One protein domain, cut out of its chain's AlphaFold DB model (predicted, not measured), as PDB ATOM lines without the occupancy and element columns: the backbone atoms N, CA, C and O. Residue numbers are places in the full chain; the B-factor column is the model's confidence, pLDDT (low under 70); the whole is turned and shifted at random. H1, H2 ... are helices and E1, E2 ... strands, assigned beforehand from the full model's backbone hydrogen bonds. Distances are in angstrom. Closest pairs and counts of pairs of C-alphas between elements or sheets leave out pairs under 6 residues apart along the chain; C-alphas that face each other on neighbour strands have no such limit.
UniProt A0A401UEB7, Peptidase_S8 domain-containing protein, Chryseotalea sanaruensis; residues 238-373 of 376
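This is residues 238 to 373 of the 376 residues of the protein "Peptidase_S8 domain-containing protein" of Chryseotalea sanaruensis (UniProt A0A401UEB7). A twisted sheet of five parallel strands stands in the middle, with helices to both sides: H1 and H2 to one side, the long helix H4 to the other, with H6 packed on H4. H5 follows the edge strand E5, and H7 is a far end piece; residues 238 to 254, with no named element, run along the outside. The printed part has 136 residues, in the order E1 H1 E2 H2 E3 H3 E4 H4 E5 H5 H6 H7; the sheet's order is E3 E2 E1 E4 E5, and the class is mixed, helices and strands. It is compact, with a radius of gyration of the C-alphas of 13.9 A, and rounded, spanning 37 by 36 by 34 A.

The strands are E1, residues 255 to 258, E2, 274 to 278, 10.9 A long, E3, 298 to 300, E4, 314 to 317, and E5, 345 to 348, 10.2 A. E1 begins at C-alpha 255 (-12.889, 24.432, 0.857). The helices are H1, 263 to 266, H2, 288 to 295, 10.9 A, H3, 306 to 310, H4, 326 to 341, 22.4 A, H5, 351 to 359, 12.3 A, H6, 361 to 365, and H7, 370 to 373. H4 begins at C-alpha 326 (3.196, 18.898, -17.848), and H7 ends at C-alpha 373 (10.606, 34.909, -8.697).

The sheet is only just strongly twisted, its C-alphas up to 4.2 A off the best plane. N 256 and O 314 of E1 and E4 are 2.9 A apart, N 278 and O 257 of E2 and E1 2.9 A, N 300 and O 277 of E3 and E2 2.9 A, and N 317 and O 347 of E4 and E5 2.8 A. E1 H1 E2, E2 H2 E3 and E4 H4 E5 are strand-helix-strand units, parallel neighbour strands with a helix between, and E3 H3 E4 is a split one, with E2 and E1 between its strands; each crossover is right-handed. H2 is on the sheet over E3 at a height of 8.9 A, along the strands at 22 degrees to E3 on the local plane. H1, H4 and H5 only graze the sheet; H3, H6 and H7 are not on it. H4 and H6 touch, the closest C-alphas being those of Ser 337 and Arg 365, 4.9 A apart. H3 and H4 are apart, as are H6 and H7. H4, H5 and H6 have every O i to N i+4 pair within hydrogen-bond range, H2 has 2 of 4, and H3 has 0 of 1 but 2 of 2 O i to N i+3 pairs; H1 and H7 are too short for an i+4 pair.

The C-alphas farthest apart are those of Ala 244 and Ser 373, at 41.0 A. The printed part has no cut, and no link between named elements is long. Mean pLDDT of the printed part is 82.0; residues 239 to 244, 284 to 295 and 368 to 373 are under 70.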
ATOM      1  N   CYS A 238      -3.672   2.816 -11.706       71.12
ATOM      2  CA  CYS A 238      -4.510   3.616 -10.816       71.12
ATOM      3  C   CYS A 238      -5.807   4.082 -11.487       71.12
ATOM      4  O   CYS A 238      -6.791   4.328 -10.791       71.12
ATOM      5  N   ASP A 239      -5.837   4.208 -12.817       68.44
ATOM      6  CA  ASP A 239      -7.033   4.674 -13.529       68.44
ATOM      7  C   ASP A 239      -8.129   3.596 -13.551       68.44
ATOM      8  O   ASP A 239      -9.302   3.880 -13.308       68.44
ATOM      9  N   GLN A 240      -7.738   2.324 -13.694       62.69
ATOM     10  CA  GLN A 240      -8.666   1.185 -13.743       62.69
ATOM     11  C   GLN A 240      -9.466   0.973 -12.443       62.69
ATOM     12  O   GLN A 240     -10.566   0.421 -12.477       62.69
ATOM     13  N   HIS A 241      -8.948   1.419 -11.294       61.38
ATOM     14  CA  HIS A 241      -9.549   1.182  -9.973       61.38
ATOM     15  C   HIS A 241     -10.210   2.418  -9.349       61.38
ATOM     16  O   HIS A 241     -10.663   2.381  -8.202       61.38
ATOM     17  N   ARG A 242     -10.294   3.525 -10.091       68.06
ATOM     18  CA  ARG A 242     -10.668   4.831  -9.542       68.06
ATOM     19  C   ARG A 242     -12.127   4.943  -9.075       68.06
ATOM     20  O   ARG A 242     -12.391   5.613  -8.079       68.06
ATOM     21  N   ASN A 243     -13.068   4.264  -9.737       60.47
ATOM     22  CA  ASN A 243     -14.513   4.390  -9.466       60.47
ATOM     23  C   ASN A 243     -14.964   3.844  -8.093       60.47
ATOM     24  O   ASN A 243     -16.110   4.054  -7.704       60.47
ATOM     25  N   ALA A 244     -14.093   3.155  -7.349       60.91
ATOM     26  CA  ALA A 244     -14.411   2.562  -6.047       60.91
ATOM     27  C   ALA A 244     -13.917   3.389  -4.837       60.91
ATOM     28  O   ALA A 244     -14.002   2.919  -3.700       60.91
ATOM     29  N   PHE A 245     -13.374   4.596  -5.042       70.12
ATOM     30  CA  PHE A 245     -12.752   5.358  -3.956       70.12
ATOM     31  C   PHE A 245     -13.767   6.158  -3.130       70.12
ATOM     32  O   PHE A 245     -14.235   7.219  -3.538       70.12
ATOM     33  N   ASN A 246     -14.081   5.663  -1.932       72.31
ATOM     34  CA  ASN A 246     -14.927   6.375  -0.980       72.31
ATOM     35  C   ASN A 246     -14.079   7.338  -0.135       72.31
ATOM     36  O   ASN A 246     -13.258   6.897   0.671       72.31
ATOM     37  N   PHE A 247     -14.291   8.644  -0.291       77.19
ATOM     38  CA  PHE A 247     -13.635   9.666   0.521       77.19
ATOM     39  C   PHE A 247     -14.637  10.347   1.457       77.19
ATOM     40  O   PHE A 247     -15.830  10.441   1.172       77.19
ATOM     41  N   LYS A 248     -14.142  10.869   2.582       80.94
ATOM     42  CA  LYS A 248     -14.932  11.705   3.492       80.94
ATOM     43  C   LYS A 248     -14.393  13.122   3.479       80.94
ATOM     44  O   LYS A 248     -13.192  13.340   3.632       80.94
ATOM     45  N   LEU A 249     -15.289  14.089   3.323       84.06
ATOM     46  CA  LEU A 249     -14.935  15.484   3.543       84.06
ATOM     47  C   LEU A 249     -14.638  15.722   5.031       84.06
ATOM     48  O   LEU A 249     -15.265  15.086   5.876       84.06
ATOM     49  N   PRO A 250     -13.765  16.683   5.370       82.06
ATOM     50  CA  PRO A 250     -13.550  17.090   6.757       82.06
ATOM     51  C   PRO A 250     -14.831  17.627   7.381       82.06
ATOM     52  O   PRO A 250     -15.624  18.245   6.677       82.06
ATOM     53  N   ASP A 251     -14.979  17.524   8.699       85.31
ATOM     54  CA  ASP A 251     -16.183  17.999   9.403       85.31
ATOM     55  C   ASP A 251     -16.326  19.534   9.414       85.31
ATOM     56  O   ASP A 251     -17.411  20.073   9.620       85.31
ATOM     57  N   SER A 252     -15.236  20.268   9.176       88.94
ATOM     58  CA  SER A 252     -15.187  21.736   9.217       88.94
ATOM     59  C   SER A 252     -14.216  22.314   8.181       88.94
ATOM     60  O   SER A 252     -13.456  21.574   7.558       88.94
ATOM     61  N   GLY A 253     -14.261  23.636   7.986       92.19
ATOM     62  CA  GLY A 253     -13.341  24.380   7.117       92.19
ATOM     63  C   GLY A 253     -13.955  24.851   5.798       92.19
ATOM     64  O   GLY A 253     -14.906  24.251   5.284       92.19
ATOM     65  N   ASN A 254     -13.408  25.942   5.262       95.62
ATOM     66  CA  ASN A 254     -13.754  26.486   3.952       95.62
ATOM     67  C   ASN A 254     -12.875  25.858   2.865       95.62
ATOM     68  O   ASN A 254     -11.643  25.890   2.941       95.62
ATOM     69  N   LEU A 255     -13.522  25.311   1.835       95.06
ATOM     70  CA  LEU A 255     -12.889  24.432   0.857       95.06
ATOM     71  C   LEU A 255     -12.536  25.175  -0.439       95.06
ATOM     72  O   LEU A 255     -13.378  25.876  -1.020       95.06
ATOM     73  N   LEU A 256     -11.307  24.948  -0.902       94.19
ATOM     74  CA  LEU A 256     -10.882  25.101  -2.291       94.19
ATOM     75  C   LEU A 256     -10.900  23.730  -2.959       94.19
ATOM     76  O   LEU A 256     -10.324  22.792  -2.420       94.19
ATOM     77  N   VAL A 257     -11.510  23.626  -4.134       92.44
ATOM     78  CA  VAL A 257     -11.596  22.370  -4.888       92.44
ATOM     79  C   VAL A 257     -10.775  22.451  -6.179       92.44
ATOM     80  O   VAL A 257     -10.898  23.432  -6.914       92.44
ATOM     81  N   PHE A 258      -9.955  21.433  -6.461       92.00
ATOM     82  CA  PHE A 258      -9.101  21.341  -7.653       92.00
ATOM     83  C   PHE A 258      -8.886  19.871  -8.075       92.00
ATOM     84  O   PHE A 258      -8.722  19.036  -7.195       92.00
ATOM     85  N   PRO A 259      -8.803  19.526  -9.370       88.31
ATOM     86  CA  PRO A 259      -9.052  20.374 -10.532       88.31
ATOM     87  C   PRO A 259     -10.523  20.357 -10.967       88.31
ATOM     88  O   PRO A 259     -11.287  19.463 -10.627       88.31
ATOM     89  N   ILE A 260     -10.922  21.348 -11.760       82.00
ATOM     90  CA  ILE A 260     -12.319  21.557 -12.166       82.00
ATOM     91  C   ILE A 260     -12.949  20.405 -12.985       82.00
ATOM     92  O   ILE A 260     -14.171  20.320 -13.069       82.00
ATOM     93  N   ASP A 261     -12.141  19.545 -13.605       78.94
ATOM     94  CA  ASP A 261     -12.558  18.490 -14.541       78.94
ATOM     95  C   ASP A 261     -12.483  17.066 -13.961       78.94
ATOM     96  O   ASP A 261     -12.683  16.073 -14.679       78.94
ATOM     97  N   ASP A 262     -12.195  16.960 -12.666       82.88
ATOM     98  CA  ASP A 262     -12.137  15.699 -11.945       82.88
ATOM     99  C   ASP A 262     -13.523  15.289 -11.427       82.88
ATOM    100  O   ASP A 262     -14.176  16.022 -10.688       82.88
ATOM    101  N   LEU A 263     -13.985  14.097 -11.808       77.12
ATOM    102  CA  LEU A 263     -15.342  13.645 -11.482       77.12
ATOM    103  C   LEU A 263     -15.581  13.543  -9.969       77.12
ATOM    104  O   LEU A 263     -16.656  13.907  -9.507       77.12
ATOM    105  N   ASN A 264     -14.566  13.150  -9.193       79.00
ATOM    106  CA  ASN A 264     -14.690  12.978  -7.743       79.00
ATOM    107  C   ASN A 264     -14.800  14.320  -7.011       79.00
ATOM    108  O   ASN A 264     -15.207  14.359  -5.849       79.00
ATOM    109  N   VAL A 265     -14.435  15.429  -7.665       80.88
ATOM    110  CA  VAL A 265     -14.586  16.764  -7.088       80.88
ATOM    111  C   VAL A 265     -15.763  17.555  -7.651       80.88
ATOM    112  O   VAL A 265     -16.258  18.450  -6.965       80.88
ATOM    113  N   VAL A 266     -16.231  17.247  -8.866       77.44
ATOM    114  CA  VAL A 266     -17.374  17.933  -9.498       77.44
ATOM    115  C   VAL A 266     -18.630  17.832  -8.629       77.44
ATOM    116  O   VAL A 266     -19.329  18.831  -8.440       77.44
ATOM    117  N   ASP A 267     -18.856  16.676  -8.004       79.50
ATOM    118  CA  ASP A 267     -19.992  16.444  -7.101       79.50
ATOM    119  C   ASP A 267     -19.969  17.345  -5.853       79.50
ATOM    120  O   ASP A 267     -20.989  17.553  -5.193       79.50
ATOM    121  N   LEU A 268     -18.819  17.948  -5.537       84.62
ATOM    122  CA  LEU A 268     -18.650  18.819  -4.377       84.62
ATOM    123  C   LEU A 268     -19.012  20.279  -4.652       84.62
ATOM    124  O   LEU A 268     -19.158  21.051  -3.703       84.62
ATOM    125  N   PHE A 269     -19.154  20.697  -5.911       86.00
ATOM    126  CA  PHE A 269     -19.244  22.121  -6.269       86.00
ATOM    127  C   PHE A 269     -20.415  22.858  -5.612       86.00
ATOM    128  O   PHE A 269     -20.307  24.048  -5.304       86.00
ATOM    129  N   THR A 270     -21.524  22.165  -5.361       84.12
ATOM    130  CA  THR A 270     -22.720  22.736  -4.728       84.12
ATOM    131  C   THR A 270     -22.637  22.757  -3.200       84.12
ATOM    132  O   THR A 270     -23.431  23.442  -2.549       84.12
ATOM    133  N   HIS A 271     -21.654  22.082  -2.594       88.81
ATOM    134  CA  HIS A 271     -21.518  22.028  -1.145       88.81
ATOM    135  C   HIS A 271     -21.300  23.439  -0.569       88.81
ATOM    136  O   HIS A 271     -20.472  24.232  -1.024       88.81
ATOM    137  N   GLN A 272     -22.031  23.772   0.500       90.06
ATOM    138  CA  GLN A 272     -22.006  25.103   1.133       90.06
ATOM    139  C   GLN A 272     -20.615  25.569   1.618       90.06
ATOM    140  O   GLN A 272     -20.349  26.776   1.679       90.06
ATOM    141  N   ARG A 273     -19.717  24.626   1.938       92.94
ATOM    142  CA  ARG A 273     -18.345  24.892   2.391       92.94
ATOM    143  C   ARG A 273     -17.362  25.103   1.247       92.94
ATOM    144  O   ARG A 273     -16.318  25.700   1.477       92.94
ATOM    145  N   VAL A 274     -17.696  24.688   0.024       92.38
ATOM    146  CA  VAL A 274     -16.911  25.048  -1.161       92.38
ATOM    147  C   VAL A 274     -17.093  26.536  -1.408       92.38
ATOM    148  O   VAL A 274     -18.193  27.006  -1.718       92.38
ATOM    149  N   LYS A 275     -16.013  27.290  -1.195       92.25
ATOM    150  CA  LYS A 275     -15.973  28.740  -1.415       92.25
ATOM    151  C   LYS A 275     -15.310  29.085  -2.740       92.25
ATOM    152  O   LYS A 275     -15.643  30.108  -3.334       92.25
ATOM    153  N   MET A 276     -14.398  28.232  -3.198       91.00
ATOM    154  CA  MET A 276     -13.610  28.459  -4.400       91.00
ATOM    155  C   MET A 276     -13.415  27.157  -5.178       91.00
ATOM    156  O   MET A 276     -13.223  26.093  -4.590       91.00
ATOM    157  N   ILE A 277     -13.432  27.266  -6.501       89.38
ATOM    158  CA  ILE A 277     -13.089  26.189  -7.434       89.38
ATOM    159  C   ILE A 277     -11.905  26.682  -8.263       89.38
ATOM    160  O   ILE A 277     -11.907  27.824  -8.724       89.38
ATOM    161  N   MET A 278     -10.884  25.854  -8.443       88.75
ATOM    162  CA  MET A 278      -9.695  26.209  -9.212       88.75
ATOM    163  C   MET A 278      -9.600  25.360 -10.476       88.75
ATOM    164  O   MET A 278      -9.757  24.140 -10.439       88.75
ATOM    165  N   SER A 279      -9.338  26.030 -11.597       86.19
ATOM    166  CA  SER A 279      -8.930  25.385 -12.846       86.19
ATOM    167  C   SER A 279      -7.410  25.407 -12.980       86.19
ATOM    168  O   SER A 279      -6.693  26.045 -12.206       86.19
ATOM    169  N   TYR A 280      -6.918  24.716 -13.994       86.75
ATOM    170  CA  TYR A 280      -5.516  24.713 -14.359       86.75
ATOM    171  C   TYR A 280      -5.026  26.100 -14.816       86.75
ATOM    172  O   TYR A 280      -5.825  26.934 -15.256       86.75
ATOM    173  N   PRO A 281      -3.708  26.370 -14.752       84.25
ATOM    174  CA  PRO A 281      -3.116  27.550 -15.385       84.25
ATOM    175  C   PRO A 281      -3.357  27.571 -16.899       84.25
ATOM    176  O   PRO A 281      -3.715  28.608 -17.460       84.25
ATOM    177  N   THR A 282      -3.195  26.412 -17.547       80.81
ATOM    178  CA  THR A 282      -3.441  26.214 -18.978       80.81
ATOM    179  C   THR A 282      -4.736  25.425 -19.163       80.81
ATOM    180  O   THR A 282      -4.764  24.219 -18.938       80.81
ATOM    181  N   ASP A 283      -5.812  26.094 -19.575       71.38
ATOM    182  CA  ASP A 283      -7.122  25.477 -19.820       71.38
ATOM    183  C   ASP A 283      -7.491  25.595 -21.311       71.38
ATOM    184  O   ASP A 283      -8.178  26.541 -21.702       71.38
ATOM    185  N   PRO A 284      -7.018  24.672 -22.172       60.22
ATOM    186  CA  PRO A 284      -7.223  24.767 -23.621       60.22
ATOM    187  C   PRO A 284      -8.698  24.645 -24.029       60.22
ATOM    188  O   PRO A 284      -9.065  25.049 -25.127       60.22
ATOM    189  N   ASN A 285      -9.545  24.108 -23.148       62.59
ATOM    190  CA  ASN A 285     -10.958  23.850 -23.411       62.59
ATOM    191  C   ASN A 285     -11.881  24.901 -22.774       62.59
ATOM    192  O   ASN A 285     -13.102  24.792 -22.885       62.59
ATOM    193  N   ASN A 286     -11.312  25.918 -22.116       62.47
ATOM    194  CA  ASN A 286     -12.037  27.012 -21.469       62.47
ATOM    195  C   ASN A 286     -13.185  26.527 -20.552       62.47
ATOM    196  O   ASN A 286     -14.263  27.139 -20.482       62.47
ATOM    197  N   HIS A 287     -12.946  25.415 -19.841       62.75
ATOM    198  CA  HIS A 287     -13.894  24.757 -18.926       62.75
ATOM    199  C   HIS A 287     -14.398  25.707 -17.830       62.75
ATOM    200  O   HIS A 287     -15.528  25.587 -17.344       62.75
ATOM    201  N   LEU A 288     -13.575  26.708 -17.501       60.94
ATOM    202  CA  LEU A 288     -13.850  27.836 -16.609       60.94
ATOM    203  C   LEU A 288     -15.226  28.494 -16.828       60.94
ATOM    204  O   LEU A 288     -15.939  28.786 -15.863       60.94
ATOM    205  N   SER A 289     -15.614  28.731 -18.084       55.59
ATOM    206  CA  SER A 289     -16.765  29.584 -18.418       55.59
ATOM    207  C   SER A 289     -18.130  28.925 -18.171       55.59
ATOM    208  O   SER A 289     -19.076  29.590 -17.738       55.59
ATOM    209  N   ASN A 290     -18.233  27.609 -18.378       59.25
ATOM    210  CA  ASN A 290     -19.494  26.870 -18.266       59.25
ATOM    211  C   ASN A 290     -19.762  26.362 -16.844       59.25
ATOM    212  O   ASN A 290     -20.910  26.333 -16.398       59.25
ATOM    213  N   ILE A 291     -18.713  25.986 -16.111       62.16
ATOM    214  CA  ILE A 291     -18.833  25.384 -14.776       62.16
ATOM    215  C   ILE A 291     -19.023  26.454 -13.690       62.16
ATOM    216  O   ILE A 291     -19.839  26.281 -12.778       62.16
ATOM    217  N   GLY A 292     -18.350  27.605 -13.810       59.44
ATOM    218  CA  GLY A 292     -18.530  28.721 -12.873       59.44
ATOM    219  C   GLY A 292     -19.955  29.271 -12.861       59.44
ATOM    220  O   GLY A 292     -20.509  29.536 -11.796       59.44
ATOM    221  N   ARG A 293     -20.601  29.344 -14.034       60.56
ATOM    222  CA  ARG A 293     -22.002  29.778 -14.161       60.56
ATOM    223  C   ARG A 293     -22.994  28.796 -13.531       60.56
ATOM    224  O   ARG A 293     -23.968  29.240 -12.938       60.56
ATOM    225  N   LYS A 294     -22.750  27.483 -13.631       64.12
ATOM    226  CA  LYS A 294     -23.643  26.445 -13.080       64.12
ATOM    227  C   LYS A 294     -23.517  26.275 -11.564       64.12
ATOM    228  O   LYS A 294     -24.511  26.007 -10.903       64.12
ATOM    229  N   SER A 295     -22.310  26.417 -11.019       68.12
ATOM    230  CA  SER A 295     -22.053  26.209  -9.584       68.12
ATOM    231  C   SER A 295     -22.403  27.418  -8.708       68.12
ATOM    232  O   SER A 295     -22.603  27.262  -7.504       68.12
ATOM    233  N   GLY A 296     -22.436  28.629  -9.280       70.81
ATOM    234  CA  GLY A 296     -22.597  29.876  -8.523       70.81
ATOM    235  C   GLY A 296     -21.410  30.191  -7.599       70.81
ATOM    236  O   GLY A 296     -21.528  31.027  -6.705       70.81
ATOM    237  N   LYS A 297     -20.272  29.504  -7.773       76.69
ATOM    238  CA  LYS A 297     -19.064  29.662  -6.952       76.69
ATOM    239  C   LYS A 297     -18.010  30.498  -7.667       76.69
ATOM    240  O   LYS A 297     -17.964  30.564  -8.894       76.69
ATOM    241  N   ARG A 298     -17.104  31.097  -6.886       79.81
ATOM    242  CA  ARG A 298     -15.931  31.791  -7.426       79.81
ATOM    243  C   ARG A 298     -14.991  30.769  -8.062       79.81
ATOM    244  O   ARG A 298     -14.411  29.944  -7.356       79.81
ATOM    245  N   VAL A 299     -14.815  30.862  -9.375       79.94
ATOM    246  CA  VAL A 299     -13.825  30.073 -10.112       79.94
ATOM    247  C   VAL A 299     -12.575  30.915 -10.328       79.94
ATOM    248  O   VAL A 299     -12.671  32.072 -10.734       79.94
ATOM    249  N   ILE A 300     -11.411  30.348 -10.033       82.12
ATOM    250  CA  ILE A 300     -10.117  30.993 -10.256       82.12
ATOM    251  C   ILE A 300      -9.279  30.192 -11.249       82.12
ATOM    252  O   ILE A 300      -9.242  28.961 -11.211       82.12
ATOM    253  N   GLN A 301      -8.606  30.905 -12.147       80.31
ATOM    254  CA  GLN A 301      -7.556  30.334 -12.987       80.31
ATOM    255  C   GLN A 301      -6.339  30.024 -12.110       80.31
ATOM    256  O   GLN A 301      -6.143  30.726 -11.118       80.31
ATOM    257  N   GLY A 302      -5.568  28.983 -12.451       76.06
ATOM    258  CA  GLY A 302      -4.463  28.422 -11.659       76.06
ATOM    259  C   GLY A 302      -3.353  29.415 -11.292       76.06
ATOM    260  O   GLY A 302      -2.249  29.375 -11.822       76.06
ATOM    261  N   LEU A 303      -3.658  30.305 -10.356       80.19
ATOM    262  CA  LEU A 303      -2.808  31.335  -9.787       80.19
ATOM    263  C   LEU A 303      -2.855  31.172  -8.273       80.19
ATOM    264  O   LEU A 303      -3.925  31.111  -7.663       80.19
ATOM    265  N   ILE A 304      -1.675  31.099  -7.668       84.06
ATOM    266  CA  ILE A 304      -1.507  30.868  -6.239       84.06
ATOM    267  C   ILE A 304      -1.109  32.187  -5.574       84.06
ATOM    268  O   ILE A 304      -0.171  32.853  -6.005       84.06
ATOM    269  N   SER A 305      -1.822  32.569  -4.517       89.06
ATOM    270  CA  SER A 305      -1.525  33.760  -3.715       89.06
ATOM    271  C   SER A 305      -1.935  33.537  -2.265       89.06
ATOM    272  O   SER A 305      -2.917  32.849  -1.994       89.06
ATOM    273  N   VAL A 306      -1.232  34.168  -1.321       91.94
ATOM    274  CA  VAL A 306      -1.562  34.102   0.115       91.94
ATOM    275  C   VAL A 306      -2.968  34.614   0.431       91.94
ATOM    276  O   VAL A 306      -3.596  34.104   1.350       91.94
ATOM    277  N   LYS A 307      -3.509  35.521  -0.398       90.69
ATOM    278  CA  LYS A 307      -4.892  36.024  -0.299       90.69
ATOM    279  C   LYS A 307      -5.952  34.927  -0.451       90.69
ATOM    280  O   LYS A 307      -7.101  35.122  -0.071       90.69
ATOM    281  N   LEU A 308      -5.597  33.763  -1.010       91.94
ATOM    282  CA  LEU A 308      -6.493  32.602  -1.035       91.94
ATOM    283  C   LEU A 308      -6.915  32.211   0.386       91.94
ATOM    284  O   LEU A 308      -8.075  31.872   0.622       91.94
ATOM    285  N   PHE A 309      -5.992  32.313   1.342       94.88
ATOM    286  CA  PHE A 309      -6.211  31.857   2.708       94.88
ATOM    287  C   PHE A 309      -7.108  32.763   3.551       94.88
ATOM    288  O   PHE A 309      -7.501  32.358   4.642       94.88
ATOM    289  N   ASP A 310      -7.501  33.925   3.024       94.06
ATOM    290  CA  ASP A 310      -8.553  34.763   3.609       94.06
ATOM    291  C   ASP A 310      -9.939  34.114   3.442       94.06
ATOM    292  O   ASP A 310     -10.878  34.416   4.172       94.06
ATOM    293  N   THR A 311     -10.085  33.228   2.447       93.62
ATOM    294  CA  THR A 311     -11.362  32.596   2.085       93.62
ATOM    295  C   THR A 311     -11.375  31.093   2.353       93.62
ATOM    296  O   THR A 311     -12.424  30.560   2.712       93.62
ATOM    297  N   VAL A 312     -10.249  30.400   2.163       95.06
ATOM    298  CA  VAL A 312     -10.156  28.934   2.261       95.06
ATOM    299  C   VAL A 312      -9.068  28.490   3.238       95.06
ATOM    300  O   VAL A 312      -8.016  29.110   3.349       95.06
ATOM    301  N   ASP A 313      -9.299  27.376   3.925       95.81
ATOM    302  CA  ASP A 313      -8.336  26.770   4.858       95.81
ATOM    303  C   ASP A 313      -7.995  25.312   4.514       95.81
ATOM    304  O   ASP A 313      -7.045  24.750   5.066       95.81
ATOM    305  N   THR A 314      -8.740  24.725   3.575       96.31
ATOM    306  CA  THR A 314      -8.625  23.322   3.186       96.31
ATOM    307  C   THR A 314      -8.633  23.184   1.664       96.31
ATOM    308  O   THR A 314      -9.533  23.693   0.994       96.31
ATOM    309  N   LEU A 315      -7.649  22.468   1.120       95.88
ATOM    310  CA  LEU A 315      -7.610  22.032  -0.273       95.88
ATOM    311  C   LEU A 315      -8.230  20.641  -0.396       95.88
ATOM    312  O   LEU A 315      -7.753  19.698   0.229       95.88
ATOM    313  N   VAL A 316      -9.254  20.509  -1.234       94.62
ATOM    314  CA  VAL A 316      -9.765  19.223  -1.713       94.62
ATOM    315  C   VAL A 316      -9.206  18.993  -3.112       94.62
ATOM    316  O   VAL A 316      -9.494  19.770  -4.024       94.62
ATOM    317  N   ILE A 317      -8.379  17.959  -3.262       93.62
ATOM    318  CA  ILE A 317      -7.598  17.704  -4.470       93.62
ATOM    319  C   ILE A 317      -7.943  16.358  -5.117       93.62
ATOM    320  O   ILE A 317      -7.847  15.307  -4.487       93.62
ATOM    321  N   GLY A 318      -8.358  16.395  -6.380       91.50
ATOM    322  CA  GLY A 318      -8.547  15.230  -7.244       91.50
ATOM    323  C   GLY A 318      -7.335  14.964  -8.139       91.50
ATOM    324  O   GLY A 318      -6.252  15.520  -7.949       91.50
ATOM    325  N   ASN A 319      -7.530  14.130  -9.155       89.88
ATOM    326  CA  ASN A 319      -6.541  13.781 -10.163       89.88
ATOM    327  C   ASN A 319      -6.284  14.943 -11.139       89.88
ATOM    328  O   ASN A 319      -6.939  15.097 -12.171       89.88
ATOM    329  N   TYR A 320      -5.245  15.720 -10.843       90.19
ATOM    330  CA  TYR A 320      -4.749  16.806 -11.692       90.19
ATOM    331  C   TYR A 320      -3.831  16.365 -12.840       90.19
ATOM    332  O   TYR A 320      -3.302  17.214 -13.556       90.19
ATOM    333  N   PHE A 321      -3.640  15.059 -13.046       89.00
ATOM    334  CA  PHE A 321      -2.883  14.516 -14.177       89.00
ATOM    335  C   PHE A 321      -3.739  14.290 -15.426       89.00
ATOM    336  O   PHE A 321      -3.194  14.068 -16.509       89.00
ATOM    337  N   LYS A 322      -5.069  14.371 -15.293       79.44
ATOM    338  CA  LYS A 322      -6.020  14.218 -16.402       79.44
ATOM    339  C   LYS A 322      -5.768  15.228 -17.523       79.44
ATOM    340  O   LYS A 322      -5.891  14.915 -18.700       79.44
ATOM    341  N   ASN A 323      -5.375  16.444 -17.161       73.94
ATOM    342  CA  ASN A 323      -4.983  17.464 -18.114       73.94
ATOM    343  C   ASN A 323      -3.489  17.279 -18.443       73.94
ATOM    344  O   ASN A 323      -2.632  17.835 -17.760       73.94
ATOM    345  N   HIS A 324      -3.182  16.460 -19.460       76.81
ATOM    346  CA  HIS A 324      -1.846  15.933 -19.823       76.81
ATOM    347  C   HIS A 324      -0.723  16.966 -20.071       76.81
ATOM    348  O   HIS A 324       0.401  16.612 -20.433       76.81
ATOM    349  N   TYR A 325      -0.995  18.256 -19.895       82.69
ATOM    350  CA  TYR A 325       0.009  19.303 -19.952       82.69
ATOM    351  C   TYR A 325       0.910  19.218 -18.715       82.69
ATOM    352  O   TYR A 325       0.476  19.419 -17.582       82.69
ATOM    353  N   LEU A 326       2.208  18.991 -18.932       84.69
ATOM    354  CA  LEU A 326       3.196  18.898 -17.848       84.69
ATOM    355  C   LEU A 326       3.218  20.145 -16.944       84.69
ATOM    356  O   LEU A 326       3.512  20.036 -15.757       84.69
ATOM    357  N   THR A 327       2.874  21.322 -17.474       83.94
ATOM    358  CA  THR A 327       2.727  22.565 -16.698       83.94
ATOM    359  C   THR A 327       1.606  22.482 -15.663       83.94
ATOM    360  O   THR A 327       1.763  22.971 -14.546       83.94
ATOM    361  N   ASN A 328       0.502  21.821 -15.999       87.94
ATOM    362  CA  ASN A 328      -0.655  21.645 -15.129       87.94
ATOM    363  C   ASN A 328      -0.395  20.598 -14.045       87.94
ATOM    364  O   ASN A 328      -0.741  20.812 -12.882       87.94
ATOM    365  N   ILE A 329       0.318  19.528 -14.396       90.56
ATOM    366  CA  ILE A 329       0.800  18.539 -13.426       90.56
ATOM    367  C   ILE A 329       1.774  19.190 -12.436       90.56
ATOM    368  O   ILE A 329       1.642  19.025 -11.222       90.56
ATOM    369  N   TYR A 330       2.714  19.996 -12.939       89.56
ATOM    370  CA  TYR A 330       3.644  20.749 -12.097       89.56
ATOM    371  C   TYR A 330       2.897  21.709 -11.166       89.56
ATOM    372  O   TYR A 330       3.224  21.806  -9.984       89.56
ATOM    373  N   PHE A 331       1.858  22.376 -11.671       90.56
ATOM    374  CA  PHE A 331       1.012  23.247 -10.865       90.56
ATOM    375  C   PHE A 331       0.299  22.503  -9.731       90.56
ATOM    376  O   PHE A 331       0.284  23.013  -8.615       90.56
ATOM    377  N   GLY A 332      -0.231  21.298  -9.968       93.06
ATOM    378  CA  GLY A 332      -0.843  20.486  -8.909       93.06
ATOM    379  C   GLY A 332       0.125  20.222  -7.751       93.06
ATOM    380  O   GLY A 332      -0.208  20.469  -6.592       93.06
ATOM    381  N   TYR A 333       1.370  19.857  -8.066       93.56
ATOM    382  CA  TYR A 333       2.431  19.726  -7.064       93.56
ATOM    383  C   TYR A 333       2.740  21.037  -6.328       93.56
ATOM    384  O   TYR A 333       2.881  21.044  -5.103       93.56
ATOM    385  N   GLN A 334       2.829  22.156  -7.054       91.94
ATOM    386  CA  GLN A 334       3.055  23.479  -6.462       91.94
ATOM    387  C   GLN A 334       1.903  23.904  -5.542       91.94
ATOM    388  O   GLN A 334       2.151  24.492  -4.493       91.94
ATOM    389  N   LEU A 335       0.658  23.578  -5.895       94.19
ATOM    390  CA  LEU A 335      -0.522  23.885  -5.092       94.19
ATOM    391  C   LEU A 335      -0.522  23.104  -3.774       94.19
ATOM    392  O   LEU A 335      -0.744  23.699  -2.719       94.19
ATOM    393  N   ILE A 336      -0.213  21.803  -3.818       94.94
ATOM    394  CA  ILE A 336      -0.044  20.985  -2.609       94.94
ATOM    395  C   ILE A 336       1.054  21.592  -1.731       94.94
ATOM    396  O   ILE A 336       0.820  21.885  -0.559       94.94
ATOM    397  N   SER A 337       2.235  21.831  -2.309       93.56
ATOM    398  CA  SER A 337       3.380  22.403  -1.591       93.56
ATOM    399  C   SER A 337       3.033  23.743  -0.931       93.56
ATOM    400  O   SER A 337       3.357  23.978   0.233       93.56
ATOM    401  N   PHE A 338       2.281  24.597  -1.632       93.81
ATOM    402  CA  PHE A 338       1.818  25.878  -1.114       93.81
ATOM    403  C   PHE A 338       0.889  25.726   0.096       93.81
ATOM    404  O   PHE A 338       1.088  26.401   1.104       93.81
ATOM    405  N   PHE A 339      -0.094  24.823   0.053       94.75
ATOM    406  CA  PHE A 339      -0.966  24.570   1.207       94.75
ATOM    407  C   PHE A 339      -0.181  24.013   2.406       94.75
ATOM    408  O   PHE A 339      -0.388  24.467   3.533       94.75
ATOM    409  N   LEU A 340       0.778  23.110   2.167       92.94
ATOM    410  CA  LEU A 340       1.658  22.578   3.214       92.94
ATOM    411  C   LEU A 340       2.539  23.664   3.849       92.94
ATOM    412  O   LEU A 340       2.676  23.698   5.073       92.94
ATOM    413  N   LYS A 341       3.099  24.581   3.045       92.56
ATOM    414  CA  LYS A 341       3.947  25.697   3.510       92.56
ATOM    415  C   LYS A 341       3.229  26.607   4.512       92.56
ATOM    416  O   LYS A 341       3.860  27.106   5.438       92.56
ATOM    417  N   TYR A 342       1.919  26.799   4.353       94.00
ATOM    418  CA  TYR A 342       1.094  27.655   5.218       94.00
ATOM    419  C   TYR A 342       0.265  26.871   6.247       94.00
ATOM    420  O   TYR A 342      -0.702  27.409   6.794       94.00
ATOM    421  N   ASN A 343       0.637  25.614   6.521       93.69
ATOM    422  CA  ASN A 343      -0.023  24.734   7.492       93.69
ATOM    423  C   ASN A 343      -1.540  24.603   7.255       93.69
ATOM    424  O   ASN A 343      -2.335  24.590   8.197       93.69
ATOM    425  N   LYS A 344      -1.955  24.553   5.985       94.88
ATOM    426  CA  LYS A 344      -3.351  24.352   5.585       94.88
ATOM    427  C   LYS A 344      -3.659  22.870   5.406       94.88
ATOM    428  O   LYS A 344      -2.762  22.059   5.182       94.88
ATOM    429  N   LYS A 345      -4.939  22.514   5.516       94.44
ATOM    430  CA  LYS A 345      -5.387  21.121   5.397       94.44
ATOM    431  C   LYS A 345      -5.443  20.709   3.929       94.44
ATOM    432  O   LYS A 345      -5.816  21.512   3.075       94.44
ATOM    433  N   ILE A 346      -5.114  19.453   3.648       94.62
ATOM    434  CA  ILE A 346      -5.218  18.857   2.313       94.62
ATOM    435  C   ILE A 346      -5.989  17.550   2.433       94.62
ATOM    436  O   ILE A 346      -5.726  16.751   3.329       94.62
ATOM    437  N   VAL A 347      -6.945  17.352   1.534       92.69
ATOM    438  CA  VAL A 347      -7.759  16.145   1.418       92.69
ATOM    439  C   VAL A 347      -7.711  15.697  -0.027       92.69
ATOM    440  O   VAL A 347      -8.200  16.403  -0.906       92.69
ATOM    441  N   ALA A 348      -7.127  14.533  -0.272       92.00
ATOM    442  CA  ALA A 348      -7.138  13.929  -1.589       92.00
ATOM    443  C   ALA A 348      -8.399  13.072  -1.780       92.00
ATOM    444  O   ALA A 348      -8.816  12.348  -0.878       92.00
ATOM    445  N   VAL A 349      -9.013  13.180  -2.958       89.31
ATOM    446  CA  VAL A 349     -10.196  12.395  -3.371       89.31
ATOM    447  C   VAL A 349      -9.876  11.422  -4.506       89.31
ATOM    448  O   VAL A 349     -10.763  10.868  -5.154       89.31
ATOM    449  N   ASP A 350      -8.586  11.241  -4.761       89.00
ATOM    450  CA  ASP A 350      -8.037  10.318  -5.736       89.00
ATOM    451  C   ASP A 350      -7.051   9.373  -5.023       89.00
ATOM    452  O   ASP A 350      -6.216   9.859  -4.250       89.00
ATOM    453  N   PRO A 351      -7.129   8.045  -5.239       86.69
ATOM    454  CA  PRO A 351      -6.271   7.078  -4.554       86.69
ATOM    455  C   PRO A 351      -4.778   7.324  -4.769       86.69
ATOM    456  O   PRO A 351      -3.993   7.197  -3.830       86.69
ATOM    457  N   PHE A 352      -4.380   7.688  -5.989       88.25
ATOM    458  CA  PHE A 352      -2.979   7.924  -6.305       88.25
ATOM    459  C   PHE A 352      -2.490   9.216  -5.658       88.25
ATOM    460  O   PHE A 352      -1.401   9.236  -5.094       88.25
ATOM    461  N   ILE A 353      -3.302  10.278  -5.651       91.12
ATOM    462  CA  ILE A 353      -2.942  11.507  -4.929       91.12
ATOM    463  C   ILE A 353      -2.858  11.262  -3.414       91.12
ATOM    464  O   ILE A 353      -1.967  11.807  -2.761       91.12
ATOM    465  N   CYS A 354      -3.727  10.420  -2.844       89.62
ATOM    466  CA  CYS A 354      -3.619   9.988  -1.446       89.62
ATOM    467  C   CYS A 354      -2.278   9.294  -1.168       89.62
ATOM    468  O   CYS A 354      -1.576   9.673  -0.231       89.62
ATOM    469  N   ASP A 355      -1.908   8.304  -1.983       89.06
ATOM    470  CA  ASP A 355      -0.632   7.598  -1.838       89.06
ATOM    471  C   ASP A 355       0.562   8.546  -2.005       89.06
ATOM    472  O   ASP A 355       1.464   8.571  -1.171       89.06
ATOM    473  N   LEU A 356       0.515   9.408  -3.019       90.44
ATOM    474  CA  LEU A 356       1.519  10.427  -3.296       90.44
ATOM    475  C   LEU A 356       1.757  11.346  -2.084       90.44
ATOM    476  O   LEU A 356       2.908  11.627  -1.743       90.44
ATOM    477  N   LEU A 357       0.690  11.791  -1.413       89.94
ATOM    478  CA  LEU A 357       0.789  12.598  -0.193       89.94
ATOM    479  C   LEU A 357       1.406  11.817   0.973       89.94
ATOM    480  O   LEU A 357       2.135  12.414   1.759       89.94
ATOM    481  N   ASN A 358       1.162  10.510   1.071       88.06
ATOM    482  CA  ASN A 358       1.707   9.665   2.136       88.06
ATOM    483  C   ASN A 358       3.184   9.302   1.906       88.06
ATOM    484  O   ASN A 358       3.986   9.329   2.838       88.06
ATOM    485  N   THR A 359       3.570   8.980   0.671       86.75
ATOM    486  CA  THR A 359       4.893   8.423   0.329       86.75
ATOM    487  C   THR A 359       5.920   9.484  -0.081       86.75
ATOM    488  O   THR A 359       7.138   9.261  -0.008       86.75
ATOM    489  N   ASN A 360       5.451  10.661  -0.506       87.81
ATOM    490  CA  ASN A 360       6.289  11.743  -1.021       87.81
ATOM    491  C   ASN A 360       6.067  13.088  -0.317       87.81
ATOM    492  O   ASN A 360       6.492  14.120  -0.839       87.81
ATOM    493  N   PHE A 361       5.472  13.079   0.881       86.25
ATOM    494  CA  PHE A 361       5.169  14.277   1.669       86.25
ATOM    495  C   PHE A 361       6.328  15.282   1.719       86.25
ATOM    496  O   PHE A 361       6.179  16.427   1.292       86.25
ATOM    497  N   GLU A 362       7.508  14.846   2.170       86.38
ATOM    498  CA  GLU A 362       8.681  15.718   2.314       86.38
ATOM    499  C   GLU A 362       9.202  16.242   0.976       86.38
ATOM    500  O   GLU A 362       9.633  17.389   0.872       86.38
ATOM    501  N   LEU A 363       9.135  15.429  -0.079       85.75
ATOM    502  CA  LEU A 363       9.593  15.843  -1.399       85.75
ATOM    503  C   LEU A 363       8.691  16.944  -1.972       85.75
ATOM    504  O   LEU A 363       9.190  17.919  -2.528       85.75
ATOM    505  N   ILE A 364       7.375  16.823  -1.776       86.12
ATOM    506  CA  ILE A 364       6.393  17.828  -2.199       86.12
ATOM    507  C   ILE A 364       6.495  19.086  -1.329       86.12
ATOM    508  O   ILE A 364       6.489  20.205  -1.847       86.12
ATOM    509  N   ARG A 365       6.638  18.925  -0.008       85.12
ATOM    510  CA  ARG A 365       6.798  20.034   0.945       85.12
ATOM    511  C   ARG A 365       8.012  20.904   0.612       85.12
ATOM    512  O   ARG A 365       7.927  22.121   0.721       85.12
ATOM    513  N   ASN A 366       9.108  20.292   0.165       83.38
ATOM    514  CA  ASN A 366      10.367  20.979  -0.139       83.38
ATOM    515  C   ASN A 366      10.483  21.494  -1.586       83.38
ATOM    516  O   ASN A 366      11.548  21.980  -1.980       83.38
ATOM    517  N   LEU A 367       9.419  21.424  -2.395       81.25
ATOM    518  CA  LEU A 367       9.442  21.999  -3.738       81.25
ATOM    519  C   LEU A 367       9.682  23.512  -3.671       81.25
ATOM    520  O   LEU A 367       8.837  24.275  -3.211       81.25
ATOM    521  N   LYS A 368      10.829  23.965  -4.192       63.53
ATOM    522  CA  LYS A 368      11.110  25.398  -4.350       63.53
ATOM    523  C   LYS A 368      10.076  26.011  -5.295       63.53
ATOM    524  O   LYS A 368       9.989  25.611  -6.461       63.53
ATOM    525  N   SER A 369       9.316  26.988  -4.814       51.97
ATOM    526  CA  SER A 369       8.384  27.748  -5.640       51.97
ATOM    527  C   SER A 369       9.164  28.677  -6.574       51.97
ATOM    528  O   SER A 369       9.683  29.711  -6.170       51.97
ATOM    529  N   LYS A 370       9.227  28.350  -7.872       45.19
ATOM    530  CA  LYS A 370       9.655  29.338  -8.888       45.19
ATOM    531  C   LYS A 370       8.643  30.480  -9.048       45.19
ATOM    532  O   LYS A 370       8.969  31.508  -9.623       45.19
ATOM    533  N   LEU A 371       7.429  30.325  -8.521       42.88
ATOM    534  CA  LEU A 371       6.394  31.361  -8.544       42.88
ATOM    535  C   LEU A 371       6.724  32.573  -7.652       42.88
ATOM    536  O   LEU A 371       6.112  33.620  -7.823       42.88
ATOM    537  N   GLU A 372       7.703  32.471  -6.745       34.50
ATOM    538  CA  GLU A 372       8.175  33.622  -5.960       34.50
ATOM    539  C   GLU A 372       9.103  34.549  -6.767       34.50
ATOM    540  O   GLU A 372       9.224  35.721  -6.425       34.50
ATOM    541  N   SER A 373       9.691  34.092  -7.883       30.38
ATOM    542  CA  SER A 373      10.606  34.909  -8.697       30.38
ATOM    543  C   SER A 373       9.926  35.738  -9.795       30.38
ATOM    544  O   SER A 373      10.618  36.244 -10.671       30.38
TER     545      SER A 373